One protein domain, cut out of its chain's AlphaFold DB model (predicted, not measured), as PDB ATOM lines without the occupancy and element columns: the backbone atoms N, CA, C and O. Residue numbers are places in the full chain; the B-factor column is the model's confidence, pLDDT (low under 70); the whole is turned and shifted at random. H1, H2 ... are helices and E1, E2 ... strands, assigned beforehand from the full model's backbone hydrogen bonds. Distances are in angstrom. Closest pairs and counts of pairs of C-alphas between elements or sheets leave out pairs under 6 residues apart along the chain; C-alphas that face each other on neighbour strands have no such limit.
ATOM      1  N   ASP A   3      80.745  62.338  87.341       94.62
ATOM      2  CA  ASP A   3      82.162  62.510  87.027       94.62
ATOM      3  C   ASP A   3      82.503  61.654  85.803       94.62
ATOM      4  O   ASP A   3      82.396  60.427  85.843       94.62
ATOM      5  N   LEU A   4      82.876  62.318  84.707       94.19
ATOM      6  CA  LEU A   4      83.191  61.681  83.430       94.19
ATOM      7  C   LEU A   4      84.692  61.414  83.237       94.19
ATOM      8  O   LEU A   4      85.093  61.019  82.149       94.19
ATOM      9  N   TYR A   5      85.533  61.553  84.269       93.88
ATOM     10  CA  TYR A   5      86.993  61.384  84.166       93.88
ATOM     11  C   TYR A   5      87.446  60.079  83.485       93.88
ATOM     12  O   TYR A   5      88.499  60.030  82.850       93.88
ATOM     13  N   ARG A   6      86.683  58.991  83.653       91.94
ATOM     14  CA  ARG A   6      87.002  57.655  83.112       91.94
ATOM     15  C   ARG A   6      86.206  57.296  81.859       91.94
ATOM     16  O   ARG A   6      86.296  56.161  81.396       91.94
ATOM     17  N   VAL A   7      85.404  58.224  81.354       87.94
ATOM     18  CA  VAL A   7      84.547  58.010  80.193       87.94
ATOM     19  C   VAL A   7      85.274  58.537  78.965       87.94
ATOM     20  O   VAL A   7      85.360  59.738  78.746       87.94
ATOM     21  N   GLU A   8      85.813  57.624  78.160       80.31
ATOM     22  CA  GLU A   8      86.460  57.987  76.892       80.31
ATOM     23  C   GLU A   8      85.444  58.116  75.751       80.31
ATOM     24  O   GLU A   8      85.579  58.992  74.903       80.31
ATOM     25  N   ASN A   9      84.424  57.252  75.740       80.38
ATOM     26  CA  ASN A   9      83.313  57.271  74.793       80.38
ATOM     27  C   ASN A   9      82.040  56.820  75.519       80.38
ATOM     28  O   ASN A   9      82.075  55.828  76.248       80.38
ATOM     29  N   LEU A  10      80.928  57.520  75.302       84.00
ATOM     30  CA  LEU A  10      79.616  57.079  75.770       84.00
ATOM     31  C   LEU A  10      79.007  56.132  74.736       84.00
ATOM     32  O   LEU A  10      78.832  56.509  73.575       84.00
ATOM     33  N   ASP A  11      78.684  54.908  75.147       88.62
ATOM     34  CA  ASP A  11      77.793  54.062  74.359       88.62
ATOM     35  C   ASP A  11      76.342  54.570  74.443       88.62
ATOM     36  O   ASP A  11      76.010  55.462  75.228       88.62
ATOM     37  N   LEU A  12      75.470  54.032  73.587       87.88
ATOM     38  CA  LEU A  12      74.075  54.474  73.498       87.88
ATOM     39  C   LEU A  12      73.287  54.231  74.790       87.88
ATOM     40  O   LEU A  12      72.391  55.011  75.100       87.88
ATOM     41  N   GLU A  13      73.604  53.161  75.518       88.94
ATOM     42  CA  GLU A  13      72.930  52.811  76.770       88.94
ATOM     43  C   GLU A  13      73.282  53.830  77.858       88.94
ATOM     44  O   GLU A  13      72.396  54.501  78.387       88.94
ATOM     45  N   THR A  14      74.576  54.054  78.084       88.25
ATOM     46  CA  THR A  14      75.083  55.028  79.057       88.25
ATOM     47  C   THR A  14      74.646  56.452  78.701       88.25
ATOM     48  O   THR A  14      74.265  57.229  79.576       88.25
ATOM     49  N   ALA A  15      74.668  56.817  77.413       89.06
ATOM     50  CA  ALA A  15      74.174  58.115  76.955       89.06
ATOM     51  C   ALA A  15      72.672  58.294  77.238       89.06
ATOM     52  O   ALA A  15      72.247  59.396  77.588       89.06
ATOM     53  N   GLY A  16      71.880  57.223  77.117       90.94
ATOM     54  CA  GLY A  16      70.460  57.211  77.465       90.94
ATOM     55  C   GLY A  16      70.228  57.484  78.949       90.94
ATOM     56  O   GLY A  16      69.483  58.403  79.287       90.94
ATOM     57  N   GLU A  17      70.930  56.767  79.827       90.69
ATOM     58  CA  GLU A  17      70.832  56.963  81.281       90.69
ATOM     59  C   GLU A  17      71.239  58.382  81.708       90.69
ATOM     60  O   GLU A  17      70.561  59.025  82.514       90.69
ATOM     61  N   ILE A  18      72.329  58.911  81.139       92.00
ATOM     62  CA  ILE A  18      72.768  60.287  81.408       92.00
ATOM     63  C   ILE A  18      71.721  61.286  80.913       92.00
ATOM     64  O   ILE A  18      71.421  62.240  81.627       92.00
ATOM     65  N   SER A  19      71.145  61.078  79.728       91.75
ATOM     66  CA  SER A  19      70.095  61.945  79.188       91.75
ATOM     67  C   SER A  19      68.902  62.039  80.140       91.75
ATOM     68  O   SER A  19      68.514  63.141  80.526       91.75
ATOM     69  N   GLU A  20      68.372  60.902  80.603       90.56
ATOM     70  CA  GLU A  20      67.260  60.879  81.564       90.56
ATOM     71  C   GLU A  20      67.586  61.669  82.840       90.56
ATOM     72  O   GLU A  20      66.760  62.440  83.328       90.56
ATOM     73  N   TYR A  21      68.820  61.551  83.339       91.44
ATOM     74  CA  TYR A  21      69.280  62.321  84.492       91.44
ATOM     75  C   TYR A  21      69.399  63.831  84.215       91.44
ATOM     76  O   TYR A  21      69.085  64.651  85.083       91.44
ATOM     77  N   MET A  22      69.875  64.224  83.030       91.94
ATOM     78  CA  MET A  22      70.101  65.630  82.674       91.94
ATOM     79  C   MET A  22      68.794  66.411  82.490       91.94
ATOM     80  O   MET A  22      68.766  67.600  82.813       91.94
ATOM     81  N   TRP A  23      67.730  65.749  82.027       89.94
ATOM     82  CA  TRP A  23      66.447  66.373  81.670       89.94
ATOM     83  C   TRP A  23      65.370  66.338  82.759       89.94
ATOM     84  O   TRP A  23      64.263  66.818  82.531       89.94
ATOM     85  N   ASP A  24      65.670  65.830  83.953       91.12
ATOM     86  CA  ASP A  24      64.847  66.123  85.132       91.12
ATOM     87  C   ASP A  24      64.787  67.660  85.307       91.12
ATOM     88  O   ASP A  24      65.823  68.314  85.265       91.12
ATOM     89  N   GLU A  25      63.631  68.302  85.458       88.62
ATOM     90  CA  GLU A  25      63.570  69.771  85.599       88.62
ATOM     91  C   GLU A  25      63.685  70.229  87.065       88.62
ATOM     92  O   GLU A  25      64.127  71.347  87.336       88.62
ATOM     93  N   ASP A  26      63.411  69.342  88.026       92.31
ATOM     94  CA  ASP A  26      63.273  69.666  89.455       92.31
ATOM     95  C   ASP A  26      64.527  69.316  90.281       92.31
ATOM     96  O   ASP A  26      64.494  69.203  91.511       92.31
ATOM     97  N   ALA A  27      65.678  69.178  89.619       92.19
ATOM     98  CA  ALA A  27      66.938  68.803  90.260       92.19
ATOM     99  C   ALA A  27      68.123  69.694  89.858       92.19
ATOM    100  O   ALA A  27      68.198  70.224  88.749       92.19
ATOM    101  N   ILE A  28      69.114  69.805  90.746       93.19
ATOM    102  CA  ILE A  28      70.403  70.442  90.445       93.19
ATOM    103  C   ILE A  28      71.390  69.366  89.992       93.19
ATOM    104  O   ILE A  28      71.615  68.383  90.701       93.19
ATOM    105  N   LYS A  29      72.021  69.581  88.835       94.25
ATOM    106  CA  LYS A  29      73.042  68.691  88.276       94.25
ATOM    107  C   LYS A  29      74.395  69.381  88.273       94.25
ATOM    108  O   LYS A  29      74.500  70.585  88.062       94.25
ATOM    109  N   ILE A  30      75.427  68.585  88.517       95.88
ATOM    110  CA  ILE A  30      76.830  68.989  88.447       95.88
ATOM    111  C   ILE A  30      77.550  67.874  87.701       95.88
ATOM    112  O   ILE A  30      77.400  66.708  88.081       95.88
ATOM    113  N   VAL A  31      78.300  68.246  86.666       95.56
ATOM    114  CA  VAL A  31      79.081  67.335  85.827       95.56
ATOM    115  C   VAL A  31      80.545  67.762  85.889       95.56
ATOM    116  O   VAL A  31      80.875  68.903  85.564       95.56
ATOM    117  N   GLU A  32      81.413  66.862  86.337       97.19
ATOM    118  CA  GLU A  32      82.866  67.002  86.247       97.19
ATOM    119  C   GLU A  32      83.365  66.377  84.942       97.19
ATOM    120  O   GLU A  32      82.795  65.393  84.468       97.19
ATOM    121  N   TRP A  33      84.423  66.961  84.367       94.88
ATOM    122  CA  TRP A  33      84.937  66.591  83.039       94.88
ATOM    123  C   TRP A  33      83.860  66.664  81.945       94.88
ATOM    124  O   TRP A  33      83.723  65.780  81.100       94.88
ATOM    125  N   ALA A  34      83.055  67.732  81.989       93.31
ATOM    126  CA  ALA A  34      81.907  67.942  81.111       93.31
ATOM    127  C   ALA A  34      82.268  68.042  79.615       93.31
ATOM    128  O   ALA A  34      81.382  67.935  78.781       93.31
ATOM    129  N   GLU A  35      83.543  68.201  79.255       91.38
ATOM    130  CA  GLU A  35      84.031  68.097  77.875       91.38
ATOM    131  C   GLU A  35      83.843  66.707  77.246       91.38
ATOM    132  O   GLU A  35      83.894  66.581  76.024       91.38
ATOM    133  N   HIS A  36      83.638  65.670  78.063       91.62
ATOM    134  CA  HIS A  36      83.306  64.322  77.601       91.62
ATOM    135  C   HIS A  36      81.801  64.116  77.394       91.62
ATOM    136  O   HIS A  36      81.387  63.060  76.916       91.62
ATOM    137  N   LEU A  37      80.975  65.103  77.754       90.56
ATOM    138  CA  LEU A  37      79.540  65.059  77.526       90.56
ATOM    139  C   LEU A  37      79.230  65.572  76.106       90.56
ATOM    140  O   LEU A  37      79.700  66.652  75.748       90.56
ATOM    141  N   PRO A  38      78.436  64.844  75.302       89.12
ATOM    142  CA  PRO A  38      77.939  65.332  74.022       89.12
ATOM    143  C   PRO A  38      77.184  66.651  74.190       89.12
ATOM    144  O   PRO A  38      76.390  66.793  75.125       89.12
ATOM    145  N   ASP A  39      77.397  67.596  73.273       89.06
ATOM    146  CA  ASP A  39      76.772  68.922  73.324       89.06
ATOM    147  C   ASP A  39      75.234  68.831  73.335       89.06
ATOM    148  O   ASP A  39      74.569  69.651  73.964       89.06
ATOM    149  N   GLU A  40      74.655  67.802  72.707       89.56
ATOM    150  CA  GLU A  40      73.208  67.555  72.667       89.56
ATOM    151  C   GLU A  40      72.605  67.221  74.040       89.56
ATOM    152  O   GLU A  40      71.400  67.374  74.239       89.56
ATOM    153  N   LEU A  41      73.429  66.755  74.984       90.31
ATOM    154  CA  LEU A  41      73.012  66.435  76.351       90.31
ATOM    155  C   LEU A  41      73.228  67.599  77.323       90.31
ATOM    156  O   LEU A  41      72.885  67.475  78.499       90.31
ATOM    157  N   ILE A  42      73.794  68.722  76.867       90.56
ATOM    158  CA  ILE A  42      73.990  69.917  77.687       90.56
ATOM    159  C   ILE A  42      72.713  70.772  77.620       90.56
ATOM    160  O   ILE A  42      72.399  71.319  76.561       90.56
ATOM    161  N   PRO A  43      71.973  70.947  78.734       88.88
ATOM    162  CA  PRO A  43      70.750  71.738  78.724       88.88
ATOM    163  C   PRO A  43      71.018  73.204  78.380       88.88
ATOM    164  O   PRO A  43      72.025  73.793  78.789       88.88
ATOM    165  N   THR A  44      70.071  73.831  77.685       88.06
ATOM    166  CA  THR A  44      70.120  75.274  77.425       88.06
ATOM    167  C   THR A  44      70.152  76.051  78.743       88.06
ATOM    168  O   THR A  44      69.412  75.749  79.677       88.06
ATOM    169  N   GLY A  45      71.020  77.063  78.829       88.81
ATOM    170  CA  GLY A  45      71.209  77.841  80.057       88.81
ATOM    171  C   GLY A  45      72.114  77.168  81.096       88.81
ATOM    172  O   GLY A  45      72.211  77.660  82.225       88.81
ATOM    173  N   ALA A  46      72.800  76.077  80.735       92.50
ATOM    174  CA  ALA A  46      73.836  75.489  81.573       92.50
ATOM    175  C   ALA A  46      74.888  76.535  81.978       92.50
ATOM    176  O   ALA A  46      75.326  77.383  81.195       92.50
ATOM    177  N   ILE A  47      75.313  76.460  83.238       95.31
ATOM    178  CA  ILE A  47      76.369  77.313  83.775       95.31
ATOM    179  C   ILE A  47      77.693  76.581  83.587       95.31
ATOM    180  O   ILE A  47      77.922  75.543  84.209       95.31
ATOM    181  N   ARG A  48      78.592  77.135  82.771       95.44
ATOM    182  CA  ARG A  48      79.938  76.585  82.591       95.44
ATOM    183  C   ARG A  48      80.858  77.137  83.673       95.44
ATOM    184  O   ARG A  48      80.999  78.350  83.832       95.44
ATOM    185  N   ILE A  49      81.484  76.243  84.435       97.00
ATOM    186  CA  ILE A  49      82.400  76.602  85.520       97.00
ATOM    187  C   ILE A  49      83.774  76.020  85.205       97.00
ATOM    188  O   ILE A  49      83.939  74.807  85.128       97.00
ATOM    189  N   LYS A  50      84.781  76.886  85.060       96.88
ATOM    190  CA  LYS A  50      86.171  76.485  84.812       96.88
ATOM    191  C   LYS A  50      87.047  76.813  86.012       96.88
ATOM    192  O   LYS A  50      87.153  77.971  86.417       96.88
ATOM    193  N   LEU A  51      87.737  75.803  86.539       97.00
ATOM    194  CA  LEU A  51      88.729  75.958  87.602       97.00
ATOM    195  C   LEU A  51      90.131  75.918  86.993       97.00
ATOM    196  O   LEU A  51      90.541  74.919  86.412       97.00
ATOM    197  N   THR A  52      90.899  76.994  87.154       97.31
ATOM    198  CA  THR A  52      92.302  77.059  86.716       97.31
ATOM    199  C   THR A  52      93.229  77.135  87.923       97.31
ATOM    200  O   THR A  52      92.988  77.897  88.865       97.31
ATOM    201  N   ARG A  53      94.320  76.364  87.912       97.50
ATOM    202  CA  ARG A  53      95.337  76.438  88.966       97.50
ATOM    203  C   ARG A  53      96.100  77.762  88.884       97.50
ATOM    204  O   ARG A  53      96.659  78.079  87.842       97.50
ATOM    205  N   LYS A  54      96.145  78.509  89.994       97.62
ATOM    206  CA  LYS A  54      96.916  79.762  90.115       97.62
ATOM    207  C   LYS A  54      98.222  79.560  90.886       97.62
ATOM    208  O   LYS A  54      99.255  80.091  90.503       97.62
ATOM    209  N   SER A  55      98.180  78.778  91.964       97.62
ATOM    210  CA  SER A  55      99.349  78.338  92.739       97.62
ATOM    211  C   SER A  55      99.027  77.014  93.449       97.62
ATOM    212  O   SER A  55      98.061  76.339  93.086       97.62
ATOM    213  N   GLU A  56      99.822  76.586  94.432       96.81
ATOM    214  CA  GLU A  56      99.528  75.396  95.246       96.81
ATOM    215  C   GLU A  56      98.160  75.508  95.939       96.81
ATOM    216  O   GLU A  56      97.267  74.703  95.668       96.81
ATOM    217  N   ASN A  57      97.945  76.600  96.676       97.81
ATOM    218  CA  ASN A  57      96.761  76.815  97.516       97.81
ATOM    219  C   ASN A  57      95.763  77.837  96.943       97.81
ATOM    220  O   ASN A  57      94.906  78.336  97.666       97.81
ATOM    221  N   GLN A  58      95.872  78.191  95.656       98.19
ATOM    222  CA  GLN A  58      94.952  79.134  95.007       98.19
ATOM    223  C   GLN A  58      94.445  78.618  93.661       98.19
ATOM    224  O   GLN A  58      95.181  77.991  92.887       98.19
ATOM    225  N   ARG A  59      93.180  78.923  93.366       98.12
ATOM    226  CA  ARG A  59      92.507  78.648  92.093       98.12
ATOM    227  C   ARG A  59      91.821  79.913  91.589       98.12
ATOM    228  O   ARG A  59      91.393  80.744  92.386       98.12
ATOM    229  N   THR A  60      91.715  80.032  90.275       98.38
ATOM    230  CA  THR A  60      90.824  80.983  89.609       98.38
ATOM    231  C   THR A  60      89.584  80.222  89.166       98.38
ATOM    232  O   THR A  60      89.717  79.171  88.541       98.38
ATOM    233  N   ILE A  61      88.403  80.745  89.493       98.00
ATOM    234  CA  ILE A  61      87.117  80.179  89.083       98.00
ATOM    235  C   ILE A  61      86.488  81.153  88.094       98.00
ATOM    236  O   ILE A  61      86.231  82.305  88.444       98.00
ATOM    237  N   THR A  62      86.254  80.691  86.871       97.94
ATOM    238  CA  THR A  62      85.511  81.430  85.849       97.94
ATOM    239  C   THR A  62      84.121  80.823  85.738       97.94
ATOM    240  O   THR A  62      83.998  79.605  85.625       97.94
ATOM    241  N   VAL A  63      83.089  81.666  85.789       97.19
ATOM    242  CA  VAL A  63      81.685  81.260  85.666       97.19
ATOM    243  C   VAL A  63      81.094  81.955  84.448       97.19
ATOM    244  O   VAL A  63      81.046  83.183  84.399       97.19
ATOM    245  N   GLU A  64      80.642  81.165  83.485       95.00
ATOM    246  CA  GLU A  64      80.018  81.621  82.250       95.00
ATOM    247  C   GLU A  64      78.575  81.122  82.210       95.00
ATOM    248  O   GLU A  64      78.280  79.978  82.558       95.00
ATOM    249  N   ARG A  65      77.659  82.006  81.818       87.25
ATOM    250  CA  ARG A  65      76.260  81.665  81.568       87.25
ATOM    251  C   ARG A  65      75.975  81.986  80.117       87.25
ATOM    252  O   ARG A  65      76.163  83.134  79.709       87.25
ATOM    253  N   GLU A  66      75.554  80.986  79.357       69.12
ATOM    254  CA  GLU A  66      74.986  81.243  78.038       69.12
ATOM    255  C   GLU A  66      73.672  82.021  78.220       69.12
ATOM    256  O   GLU A  66      72.949  81.811  79.199       69.12
TER     257      GLU A  66
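AT A GLANCE: This is residues 3 to 66 of the 67 residues of the protein "t(6)A37 threonylcarbamoyladenosine biosynthesis protein TsaE" of candidate division Zixibacteria bacterium (UniProt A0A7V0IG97). The printed part has little regular structure: a hairpin of two strands, E1 and E2, makes one end, one helix, H1, lies toward the other, and loops, among them much of residues 23 to 46, fill the space between. Of 64 printed residues, 25 are in named elements, in the order H1, E1, E2, class mixed; the sheet, E1 - E2, is antiparallel. The whole is loose, with a radius of gyration of the C-alphas of 13.7 A, and elongated, spanning 40 by 26 by 17 A.

HOW THE PARTS SIT: E1, residues 47 to 53, and E2, residues 59 to 65, form an antiparallel hairpin at 162 degrees. N 50 and O 62 are within hydrogen-bond range at 2.9 A, as are N 52 and O 60 at 2.8 A. H1, residues 12 to 22, is apart from E2; its O i to N i+4 pairs are all within hydrogen-bond range.

IN THESE COORDINATES: E1, 19.7 A long, begins at C-alpha 47 (76.369, 77.313, 83.775). E2, 19.6 A, ends at C-alpha 65 (76.260, 81.665, 81.568). H1, 15.0 A, begins at C-alpha 12 (74.075, 54.474, 73.498).

THE WHOLE: The C-alphas farthest apart, Glu 13 and Ser 55, are 40.1 A apart. The link from H1 to E1 is long, 24 residues; that from E1 to E2 is tight. The printed part has no cut; its mean pLDDT is 92.1, and residue 66 is under 70.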